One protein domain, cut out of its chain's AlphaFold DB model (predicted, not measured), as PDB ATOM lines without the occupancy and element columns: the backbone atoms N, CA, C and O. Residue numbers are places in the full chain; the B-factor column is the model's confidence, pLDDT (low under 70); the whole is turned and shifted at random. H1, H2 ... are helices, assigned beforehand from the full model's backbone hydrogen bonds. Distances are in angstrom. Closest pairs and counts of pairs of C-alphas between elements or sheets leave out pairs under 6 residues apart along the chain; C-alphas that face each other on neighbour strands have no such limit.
ATOM      1  N   GLU A 400      -4.985 -13.697  17.006       67.75
ATOM      2  CA  GLU A 400      -5.040 -12.654  18.040       67.75
ATOM      3  C   GLU A 400      -6.305 -11.786  17.936       67.75
ATOM      4  O   GLU A 400      -6.986 -11.555  18.934       67.75
ATOM      5  N   VAL A 401      -6.685 -11.366  16.723       61.91
ATOM      6  CA  VAL A 401      -7.890 -10.551  16.485       61.91
ATOM      7  C   VAL A 401      -9.153 -11.345  16.826       61.91
ATOM      8  O   VAL A 401     -10.073 -10.806  17.446       61.91
ATOM      9  N   SER A 402      -9.182 -12.640  16.494       78.62
ATOM     10  CA  SER A 402     -10.296 -13.530  16.847       78.62
ATOM     11  C   SER A 402     -10.409 -13.720  18.369       78.62
ATOM     12  O   SER A 402     -11.507 -13.639  18.921       78.62
ATOM     13  N   ILE A 403      -9.281 -13.893  19.071       80.44
ATOM     14  CA  ILE A 403      -9.227 -14.023  20.538       80.44
ATOM     15  C   ILE A 403      -9.722 -12.737  21.218       80.44
ATOM     16  O   ILE A 403     -10.652 -12.796  22.029       80.44
ATOM     17  N   CYS A 404      -9.184 -11.573  20.844       75.81
ATOM     18  CA  CYS A 404      -9.593 -10.279  21.398       75.81
ATOM     19  C   CYS A 404     -11.086  -9.992  21.167       75.81
ATOM     20  O   CYS A 404     -11.779  -9.528  22.076       75.81
ATOM     21  N   ARG A 405     -11.616 -10.329  19.982       77.00
ATOM     22  CA  ARG A 405     -13.040 -10.168  19.650       77.00
ATOM     23  C   ARG A 405     -13.940 -11.064  20.510       77.00
ATOM     24  O   ARG A 405     -14.964 -10.589  20.999       77.00
ATOM     25  N   LYS A 406     -13.551 -12.322  20.754       81.94
ATOM     26  CA  LYS A 406     -14.296 -13.237  21.641       81.94
ATOM     27  C   LYS A 406     -14.259 -12.769  23.101       81.94
ATOM     28  O   LYS A 406     -15.310 -12.717  23.737       81.94
ATOM     29  N   ALA A 407     -13.097 -12.344  23.602       81.19
ATOM     30  CA  ALA A 407     -12.950 -11.813  24.963       81.19
ATOM     31  C   ALA A 407     -13.768 -10.524  25.193       81.19
ATOM     32  O   ALA A 407     -14.377 -10.348  26.250       81.19
ATOM     33  N   PHE A 408     -13.841  -9.634  24.197       83.19
ATOM     34  CA  PHE A 408     -14.669  -8.426  24.266       83.19
ATOM     35  C   PHE A 408     -16.168  -8.749  24.391       83.19
ATOM     36  O   PHE A 408     -16.846  -8.185  25.251       83.19
ATOM     37  N   VAL A 409     -16.684  -9.686  23.585       80.25
ATOM     38  CA  VAL A 409     -18.106 -10.074  23.647       80.25
ATOM     39  C   VAL A 409     -18.431 -10.829  24.941       80.25
ATOM     40  O   VAL A 409     -19.451 -10.534  25.563       80.25
ATOM     41  N   ALA A 410     -17.544 -11.707  25.423       80.62
ATOM     42  CA  ALA A 410     -17.706 -12.362  26.726       80.62
ATOM     43  C   ALA A 410     -17.847 -11.341  27.875       80.62
ATOM     44  O   ALA A 410     -18.767 -11.436  28.690       80.62
ATOM     45  N   ARG A 411     -17.011 -10.291  27.883       85.19
ATOM     46  CA  ARG A 411     -17.103  -9.180  28.851       85.19
ATOM     47  C   ARG A 411     -18.382  -8.346  28.702       85.19
ATOM     48  O   ARG A 411     -18.885  -7.837  29.702       85.19
ATOM     49  N   LEU A 412     -18.937  -8.201  27.494       82.00
ATOM     50  CA  LEU A 412     -20.239  -7.547  27.297       82.00
ATOM     51  C   LEU A 412     -21.396  -8.379  27.866       82.00
ATOM     52  O   LEU A 412     -22.258  -7.813  28.542       82.00
ATOM     53  N   ILE A 413     -21.384  -9.698  27.650       83.88
ATOM     54  CA  ILE A 413     -22.384 -10.635  28.187       83.88
ATOM     55  C   ILE A 413     -22.328 -10.646  29.722       83.88
ATOM     56  O   ILE A 413     -23.349 -10.435  30.375       83.88
ATOM     57  N   ASP A 414     -21.137 -10.763  30.318       84.38
ATOM     58  CA  ASP A 414     -20.940 -10.635  31.770       84.38
ATOM     59  C   ASP A 414     -21.433  -9.273  32.308       84.38
ATOM     60  O   ASP A 414     -22.163  -9.213  33.300       84.38
ATOM     61  N   LYS A 415     -21.154  -8.167  31.604       87.62
ATOM     62  CA  LYS A 415     -21.649  -6.824  31.963       87.62
ATOM     63  C   LYS A 415     -23.160  -6.639  31.740       87.62
ATOM     64  O   LYS A 415     -23.744  -5.724  32.333       87.62
ATOM     65  N   LYS A 416     -23.831  -7.462  30.921       83.44
ATOM     66  CA  LYS A 416     -25.305  -7.572  30.908       83.44
ATOM     67  C   LYS A 416     -25.785  -8.385  32.118       83.44
ATOM     68  O   LYS A 416     -26.564  -7.854  32.908       83.44
ATOM     69  N   ARG A 417     -25.250  -9.593  32.334       85.12
ATOM     70  CA  ARG A 417     -25.591 -10.494  33.457       85.12
ATOM     71  C   ARG A 417     -25.447  -9.812  34.831       85.12
ATOM     72  O   ARG A 417     -26.383  -9.840  35.624       85.12
ATOM     73  N   LYS A 418     -24.348  -9.095  35.091       84.69
ATOM     74  CA  LYS A 418     -24.136  -8.331  36.343       84.69
ATOM     75  C   LYS A 418     -25.117  -7.167  36.526       84.69
ATOM     76  O   LYS A 418     -25.584  -6.930  37.636       84.69
ATOM     77  N   ARG A 419     -25.498  -6.475  35.443       81.19
ATOM     78  CA  ARG A 419     -26.552  -5.436  35.476       81.19
ATOM     79  C   ARG A 419     -27.965  -6.006  35.618       81.19
ATOM     80  O   ARG A 419     -28.866  -5.253  35.981       81.19
ATOM     81  N   TYR A 420     -28.166  -7.293  35.341       78.69
ATOM     82  CA  TYR A 420     -29.397  -8.002  35.674       78.69
ATOM     83  C   TYR A 420     -29.421  -8.412  37.153       78.69
ATOM     84  O   TYR A 420     -30.396  -8.109  37.830       78.69
ATOM     85  N   ALA A 421     -28.333  -8.997  37.672       79.44
ATOM     86  CA  ALA A 421     -28.236  -9.449  39.065       79.44
ATOM     87  C   ALA A 421     -28.588  -8.343  40.082       79.44
ATOM     88  O   ALA A 421     -29.521  -8.517  40.860       79.44
ATOM     89  N   GLY A 422     -27.951  -7.167  40.000       80.00
ATOM     90  CA  GLY A 422     -28.268  -6.049  40.907       80.00
ATOM     91  C   GLY A 422     -29.715  -5.542  40.789       80.00
ATOM     92  O   GLY A 422     -30.344  -5.209  41.785       80.00
ATOM     93  N   LYS A 423     -30.306  -5.569  39.583       74.62
ATOM     94  CA  LYS A 423     -31.732  -5.239  39.391       74.62
ATOM     95  C   LYS A 423     -32.675  -6.316  39.927       74.62
ATOM     96  O   LYS A 423     -33.844  -6.031  40.176       74.62
ATOM     97  N   GLN A 424     -32.215  -7.557  40.057       69.88
ATOM     98  CA  GLN A 424     -33.031  -8.648  40.574       69.88
ATOM     99  C   GLN A 424     -33.289  -8.459  42.076       69.88
ATOM    100  O   GLN A 424     -34.406  -8.707  42.529       69.88
ATOM    101  N   GLU A 425     -32.306  -7.944  42.815       68.50
ATOM    102  CA  GLU A 425     -32.416  -7.603  44.240       68.50
ATOM    103  C   GLU A 425     -33.457  -6.488  44.470       68.50
ATOM    104  O   GLU A 425     -34.400  -6.690  45.241       68.50
ATOM    105  N   ASP A 426     -33.400  -5.392  43.697       64.12
ATOM    106  CA  ASP A 426     -34.425  -4.325  43.691       64.12
ATOM    107  C   ASP A 426     -35.852  -4.865  43.452       64.12
ATOM    108  O   ASP A 426     -36.830  -4.408  44.056       64.12
ATOM    109  N   ILE A 427     -35.999  -5.847  42.555       61.69
ATOM    110  CA  ILE A 427     -37.298  -6.432  42.187       61.69
ATOM    111  C   ILE A 427     -37.879  -7.297  43.318       61.69
ATOM    112  O   ILE A 427     -39.104  -7.346  43.476       61.69
ATOM    113  N   PHE A 428     -37.042  -7.955  44.128       63.81
ATOM    114  CA  PHE A 428     -37.509  -8.806  45.229       63.81
ATOM    115  C   PHE A 428     -38.051  -8.024  46.436       63.81
ATOM    116  O   PHE A 428     -38.883  -8.563  47.173       63.81
ATOM    117  N   LEU A 429     -37.656  -6.759  46.612       70.19
ATOM    118  CA  LEU A 429     -38.030  -5.931  47.770       70.19
ATOM    119  C   LEU A 429     -39.423  -5.273  47.678       70.19
ATOM    120  O   LEU A 429     -39.890  -4.686  48.656       70.19
ATOM    121  N   MET A 430     -40.130  -5.364  46.544       62.38
ATOM    122  CA  MET A 430     -41.425  -4.685  46.386       62.38
ATOM    123  C   MET A 430     -42.609  -5.416  47.072       62.38
ATOM    124  O   MET A 430     -42.799  -6.623  46.856       62.38
ATOM    125  N   PRO A 431     -43.462  -4.701  47.846       63.50
ATOM    126  CA  PRO A 431     -44.626  -5.276  48.527       63.50
ATOM    127  C   PRO A 431     -45.631  -5.996  47.613       63.50
ATOM    128  O   PRO A 431     -45.746  -5.743  46.413       63.50
ATOM    129  N   ASN A 432     -46.402  -6.913  48.199       64.44
ATOM    130  CA  ASN A 432     -47.318  -7.790  47.465       64.44
ATOM    131  C   ASN A 432     -48.536  -7.046  46.883       64.44
ATOM    132  O   ASN A 432     -49.512  -6.805  47.587       64.44
ATOM    133  N   GLY A 433     -48.534  -6.789  45.572       60.69
ATOM    134  CA  GLY A 433     -49.740  -6.390  44.837       60.69
ATOM    135  C   GLY A 433     -49.486  -6.103  43.356       60.69
ATOM    136  O   GLY A 433     -48.745  -5.183  43.039       60.69
ATOM    137  N   ALA A 434     -50.114  -6.877  42.459       64.81
ATOM    138  CA  ALA A 434     -50.146  -6.749  40.986       64.81
ATOM    139  C   ALA A 434     -48.801  -6.718  40.206       64.81
ATOM    140  O   ALA A 434     -48.650  -7.461  39.233       64.81
ATOM    141  N   GLY A 435     -47.820  -5.906  40.614       82.62
ATOM    142  CA  GLY A 435     -46.560  -5.657  39.904       82.62
ATOM    143  C   GLY A 435     -45.752  -6.916  39.588       82.62
ATOM    144  O   GLY A 435     -45.232  -7.035  38.477       82.62
ATOM    145  N   LYS A 436     -45.753  -7.908  40.492       83.12
ATOM    146  CA  LYS A 436     -44.980  -9.157  40.357       83.12
ATOM    147  C   LYS A 436     -45.240  -9.914  39.048       83.12
ATOM    148  O   LYS A 436     -44.302 -10.477  38.494       83.12
ATOM    149  N   ARG A 437     -46.460  -9.882  38.486       84.62
ATOM    150  CA  ARG A 437     -46.742 -10.530  37.183       84.62
ATOM    151  C   ARG A 437     -46.136  -9.760  36.000       84.62
ATOM    152  O   ARG A 437     -45.706 -10.383  35.035       84.62
ATOM    153  N   LYS A 438     -46.069  -8.425  36.080       84.69
ATOM    154  CA  LYS A 438     -45.448  -7.574  35.049       84.69
ATOM    155  C   LYS A 438     -43.917  -7.618  35.138       84.69
ATOM    156  O   LYS A 438     -43.266  -7.751  34.111       84.69
ATOM    157  N   GLN A 439     -43.363  -7.580  36.353       81.75
ATOM    158  CA  GLN A 439     -41.926  -7.742  36.614       81.75
ATOM    159  C   GLN A 439     -41.428  -9.119  36.157       81.75
ATOM    160  O   GLN A 439     -40.437  -9.190  35.439       81.75
ATOM    161  N   ARG A 440     -42.155 -10.198  36.488       86.88
ATOM    162  CA  ARG A 440     -41.832 -11.549  36.006       86.88
ATOM    163  C   ARG A 440     -41.809 -11.624  34.475       86.88
ATOM    164  O   ARG A 440     -40.854 -12.168  33.940       86.88
ATOM    165  N   LYS A 441     -42.783 -11.022  33.780       90.88
ATOM    166  CA  LYS A 441     -42.794 -10.995  32.307       90.88
ATOM    167  C   LYS A 441     -41.576 -10.259  31.730       90.88
ATOM    168  O   LYS A 441     -40.937 -10.802  30.844       90.88
ATOM    169  N   MET A 442     -41.201  -9.099  32.283       87.25
ATOM    170  CA  MET A 442     -39.979  -8.389  31.861       87.25
ATOM    171  C   MET A 442     -38.701  -9.201  32.122       87.25
ATOM    172  O   MET A 442     -37.773  -9.151  31.323       87.25
ATOM    173  N   ALA A 443     -38.640  -9.942  33.233       87.50
ATOM    174  CA  ALA A 443     -37.514 -10.818  33.547       87.50
ATOM    175  C   ALA A 443     -37.429 -12.014  32.579       87.50
ATOM    176  O   ALA A 443     -36.345 -12.342  32.106       87.50
ATOM    177  N   GLU A 444     -38.565 -12.628  32.242       92.19
ATOM    178  CA  GLU A 444     -38.654 -13.712  31.254       92.19
ATOM    179  C   GLU A 444     -38.289 -13.221  29.837       92.19
ATOM    180  O   GLU A 444     -37.538 -13.895  29.137       92.19
ATOM    181  N   GLU A 445     -38.732 -12.021  29.443       92.81
ATOM    182  CA  GLU A 445     -38.382 -11.379  28.162       92.81
ATOM    183  C   GLU A 445     -36.888 -11.021  28.069       92.81
ATOM    184  O   GLU A 445     -36.239 -11.329  27.071       92.81
ATOM    185  N   LEU A 446     -36.308 -10.432  29.120       86.06
ATOM    186  CA  LEU A 446     -34.894 -10.036  29.138       86.06
ATOM    187  C   LEU A 446     -33.940 -11.241  29.228       86.06
ATOM    188  O   LEU A 446     -32.857 -11.216  28.646       86.06
ATOM    189  N   MET A 447     -34.335 -12.320  29.911       89.50
ATOM    190  CA  MET A 447     -33.574 -13.577  29.890       89.50
ATOM    191  C   MET A 447     -33.659 -14.284  28.528       89.50
ATOM    192  O   MET A 447     -32.707 -14.960  28.145       89.50
ATOM    193  N   ALA A 448     -34.753 -14.109  27.774       92.00
ATOM    194  CA  ALA A 448     -34.825 -14.540  26.378       92.00
ATOM    195  C   ALA A 448     -33.856 -13.743  25.483       92.00
ATOM    196  O   ALA A 448     -33.095 -14.370  24.752       92.00
ATOM    197  N   GLU A 449     -33.802 -12.409  25.600       88.81
ATOM    198  CA  GLU A 449     -32.840 -11.558  24.865       88.81
ATOM    199  C   GLU A 449     -31.381 -11.993  25.113       88.81
ATOM    200  O   GLU A 449     -30.606 -12.154  24.171       88.81
ATOM    201  N   ILE A 450     -31.011 -12.241  26.377       87.62
ATOM    202  CA  ILE A 450     -29.660 -12.698  26.745       87.62
ATOM    203  C   ILE A 450     -29.362 -14.083  26.148       87.62
ATOM    204  O   ILE A 450     -28.286 -14.289  25.588       87.62
ATOM    205  N   ASN A 451     -30.310 -15.023  26.212       89.25
ATOM    206  CA  ASN A 451     -30.141 -16.350  25.613       89.25
ATOM    207  C   ASN A 451     -30.043 -16.294  24.076       89.25
ATOM    208  O   ASN A 451     -29.304 -17.084  23.490       89.25
ATOM    209  N   GLU A 452     -30.758 -15.377  23.420       91.81
ATOM    210  CA  GLU A 452     -30.686 -15.174  21.969       91.81
ATOM    211  C   GLU A 452     -29.338 -14.563  21.551       91.81
ATOM    212  O   GLU A 452     -28.720 -15.039  20.597       91.81
ATOM    213  N   GLU A 453     -28.813 -13.574  22.283       84.69
ATOM    214  CA  GLU A 453     -27.449 -13.067  22.065       84.69
ATOM    215  C   GLU A 453     -26.381 -14.148  22.290       84.69
ATOM    216  O   GLU A 453     -25.443 -14.256  21.497       84.69
ATOM    217  N   GLU A 454     -26.522 -14.978  23.328       86.12
ATOM    218  CA  GLU A 454     -25.591 -16.080  23.596       86.12
ATOM    219  C   GLU A 454     -25.654 -17.161  22.499       86.12
ATOM    220  O   GLU A 454     -24.605 -17.623  22.043       86.12
ATOM    221  N   GLN A 455     -26.840 -17.507  21.983       87.62
ATOM    222  CA  GLN A 455     -26.978 -18.423  20.839       87.62
ATOM    223  C   GLN A 455     -26.421 -17.832  19.535       87.62
ATOM    224  O   GLN A 455     -25.741 -18.539  18.787       87.62
ATOM    225  N   ASN A 456     -26.636 -16.539  19.280       86.31
ATOM    226  CA  ASN A 456     -26.047 -15.836  18.136       86.31
ATOM    227  C   ASN A 456     -24.514 -15.728  18.245       86.31
ATOM    228  O   ASN A 456     -23.810 -15.815  17.239       86.31
ATOM    229  N   PHE A 457     -23.960 -15.604  19.453       84.44
ATOM    230  CA  PHE A 457     -22.513 -15.682  19.658       84.44
ATOM    231  C   PHE A 457     -21.974 -17.098  19.391       84.44
ATOM    232  O   PHE A 457     -20.982 -17.252  18.676       84.44
ATOM    233  N   VAL A 458     -22.651 -18.135  19.897       85.62
ATOM    234  CA  VAL A 458     -22.294 -19.546  19.660       85.62
ATOM    235  C   VAL A 458     -22.334 -19.905  18.170       85.62
ATOM    236  O   VAL A 458     -21.446 -20.616  17.697       85.62
ATOM    237  N   SER A 459     -23.320 -19.407  17.415       82.38
ATOM    238  CA  SER A 459     -23.442 -19.685  15.977       82.38
ATOM    239  C   SER A 459     -22.380 -18.968  15.134       82.38
ATOM    240  O   SER A 459     -21.887 -19.545  14.165       82.38
ATOM    241  N   LEU A 460     -21.977 -17.749  15.518       80.44
ATOM    242  CA  LEU A 460     -20.971 -16.955  14.801       80.44
ATOM    243  C   LEU A 460     -19.519 -17.333  15.131       80.44
ATOM    244  O   LEU A 460     -18.655 -17.236  14.261       80.44
ATOM    245  N   TYR A 461     -19.225 -17.731  16.373       83.06
ATOM    246  CA  TYR A 461     -17.844 -17.893  16.862       83.06
ATOM    247  C   TYR A 461     -17.515 -19.305  17.370       83.06
ATOM    248  O   TYR A 461     -16.386 -19.540  17.828       83.06
ATOM    249  N   GLY A 462     -18.465 -20.236  17.257       80.81
ATOM    250  CA  GLY A 462     -18.402 -21.576  17.830       80.81
ATOM    251  C   GLY A 462     -18.766 -21.590  19.315       80.81
ATOM    252  O   GLY A 462     -18.740 -20.564  19.997       80.81
ATOM    253  N   HIS A 463     -19.085 -22.774  19.837       67.75
ATOM    254  CA  HIS A 463     -19.396 -22.939  21.255       67.75
ATOM    255  C   HIS A 463     -18.188 -22.520  22.110       67.75
ATOM    256  O   HIS A 463     -17.091 -23.050  21.890       67.75
ATOM    257  N   PRO A 464     -18.349 -21.638  23.117       53.59
ATOM    258  CA  PRO A 464     -17.330 -21.460  24.132       53.59
ATOM    259  C   PRO A 464     -17.275 -22.761  24.935       53.59
ATOM    260  O   PRO A 464     -18.107 -23.028  25.801       53.59
ATOM    261  N   SER A 465     -16.319 -23.622  24.589       42.28
ATOM    262  CA  SER A 465     -15.827 -24.628  25.528       42.28
ATOM    263  C   SER A 465     -15.234 -23.858  26.699       42.28
ATOM    264  O   SER A 465     -14.480 -22.914  26.463       42.28
ATOM    265  N   VAL A 466     -15.618 -24.201  27.929       41.16
ATOM    266  CA  VAL A 466     -15.272 -23.416  29.122       41.16
ATOM    267  C   VAL A 466     -13.751 -23.341  29.267       41.16
ATOM    268  O   VAL A 466     -13.117 -24.284  29.733       41.16
ATOM    269  N   LEU A 467     -13.176 -22.205  28.864       40.97
ATOM    270  CA  LEU A 467     -11.822 -21.830  29.243       40.97
ATOM    271  C   LEU A 467     -11.825 -21.685  30.764       40.97
ATOM    272  O   LEU A 467     -12.696 -21.013  31.321       40.97
ATOM    273  N   SER A 468     -10.880 -22.330  31.445       38.72
ATOM    274  CA  SER A 468     -10.715 -22.075  32.874       38.72
ATOM    275  C   SER A 468     -10.283 -20.621  33.086       38.72
ATOM    276  O   SER A 468      -9.659 -20.014  32.212       38.72
ATOM    277  N   LEU A 469     -10.577 -20.066  34.264       44.97
ATOM    278  CA  LEU A 469     -10.221 -18.685  34.612       44.97
ATOM    279  C   LEU A 469      -8.712 -18.405  34.408       44.97
ATOM    280  O   LEU A 469      -8.316 -17.315  34.000       44.97
ATOM    281  N   ASP A 470      -7.872 -19.429  34.600       41.56
ATOM    282  CA  ASP A 470      -6.427 -19.397  34.344       41.56
ATOM    283  C   ASP A 470      -6.055 -19.210  32.865       41.56
ATOM    284  O   ASP A 470      -5.025 -18.606  32.565       41.56
ATOM    285  N   GLN A 471      -6.852 -19.729  31.923       45.22
ATOM    286  CA  GLN A 471      -6.627 -19.517  30.489       45.22
ATOM    287  C   GLN A 471      -7.087 -18.127  30.046       45.22
ATOM    288  O   GLN A 471      -6.420 -17.509  29.216       45.22
ATOM    289  N   GLU A 472      -8.179 -17.613  30.618       48.34
ATOM    290  CA  GLU A 472      -8.659 -16.258  30.327       48.34
ATOM    291  C   GLU A 472      -7.648 -15.198  30.803       48.34
ATOM    292  O   GLU A 472      -7.295 -14.296  30.039       48.34
ATOM    293  N   ASN A 473      -7.072 -15.374  31.999       45.78
ATOM    294  CA  ASN A 473      -5.998 -14.512  32.505       45.78
ATOM    295  C   ASN A 473      -4.722 -14.582  31.642       45.78
ATOM    296  O   ASN A 473      -4.194 -13.538  31.261       45.78
ATOM    297  N   ARG A 474      -4.257 -15.779  31.252       48.75
ATOM    298  CA  ARG A 474      -3.056 -15.919  30.395       48.75
ATOM    299  C   ARG A 474      -3.242 -15.337  28.993       48.75
ATOM    300  O   ARG A 474      -2.281 -14.831  28.420       48.75
ATOM    301  N   GLY A 475      -4.458 -15.379  28.443       47.84
ATOM    302  CA  GLY A 475      -4.779 -14.694  27.187       47.84
ATOM    303  C   GLY A 475      -4.616 -13.174  27.303       47.84
ATOM    304  O   GLY A 475      -4.047 -12.545  26.415       47.84
ATOM    305  N   VAL A 476      -5.041 -12.594  28.432       50.47
ATOM    306  CA  VAL A 476      -4.852 -11.164  28.727       50.47
ATOM    307  C   VAL A 476      -3.376 -10.817  28.944       50.47
ATOM    308  O   VAL A 476      -2.937  -9.775  28.464       50.47
ATOM    309  N   GLU A 477      -2.591 -11.674  29.605       44.09
ATOM    310  CA  GLU A 477      -1.142 -11.465  29.769       44.09
ATOM    311  C   GLU A 477      -0.385 -11.492  28.434       44.09
ATOM    312  O   GLU A 477       0.492 -10.658  28.223       44.09
ATOM    313  N   TYR A 478      -0.756 -12.376  27.501       41.47
ATOM    314  CA  TYR A 478      -0.129 -12.427  26.173       41.47
ATOM    315  C   TYR A 478      -0.355 -11.126  25.382       41.47
ATOM    316  O   TYR A 478       0.578 -10.569  24.800       41.47
ATOM    317  N   CYS A 479      -1.572 -10.574  25.446       39.81
ATOM    318  CA  CYS A 479      -1.905  -9.270  24.863       39.81
ATOM    319  C   CYS A 479      -1.302  -8.072  25.623       39.81
ATOM    320  O   CYS A 479      -1.429  -6.944  25.155       39.81
ATOM    321  N   ARG A 480      -0.664  -8.291  26.783       41.53
ATOM    322  CA  ARG A 480      -0.001  -7.263  27.610       41.53
ATOM    323  C   ARG A 480       1.530  -7.262  27.455       41.53
ATOM    324  O   ARG A 480       2.203  -6.462  28.095       41.53
TER     325      ARG A 480
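This is residues 400 to 480 of the 482 residues of an uncharacterized protein of Marssonina coronariae (UniProt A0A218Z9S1). A long helical hairpin, H1 and H2 side by side, makes a rod, with the short helix H3 near H1 at the hairpin's open end. The turn, residues 429 to 434, sticks out at the other end. The printed part has 81 residues with three named helices, in the order H1, H2, H3, and no named strand: all helix. It is loose, with a radius of gyration of the C-alphas of 16.8 A and spans of 53 by 25 by 17 A.

H1, residues 400 to 428, begins at C-alpha (-5.040, -12.654, 18.040) and is 42.5 A long. H2, residues 435 to 461, is 38.8 A long. H3, residues 469 to 478, ends at C-alpha (-0.129, -12.427, 26.173).

H1 and H2 touch, a hairpin at a shallow tilt of 9 degrees, opposite ways; their closest C-alphas, of Ile 427 and Gln 439, are 7.4 A apart. H1 and H3 are near each other; H2 and H3 are apart. In H2 and H3 every O i to N i+4 pair is within hydrogen-bond range, in H1 22 of 25.

The farthest C-alphas, of Gly 433 and Tyr 478, are 53.3 A apart. The printed part has no cut, and both links are short. The model's pLDDT is under 70 at residues 463 to 480, among others.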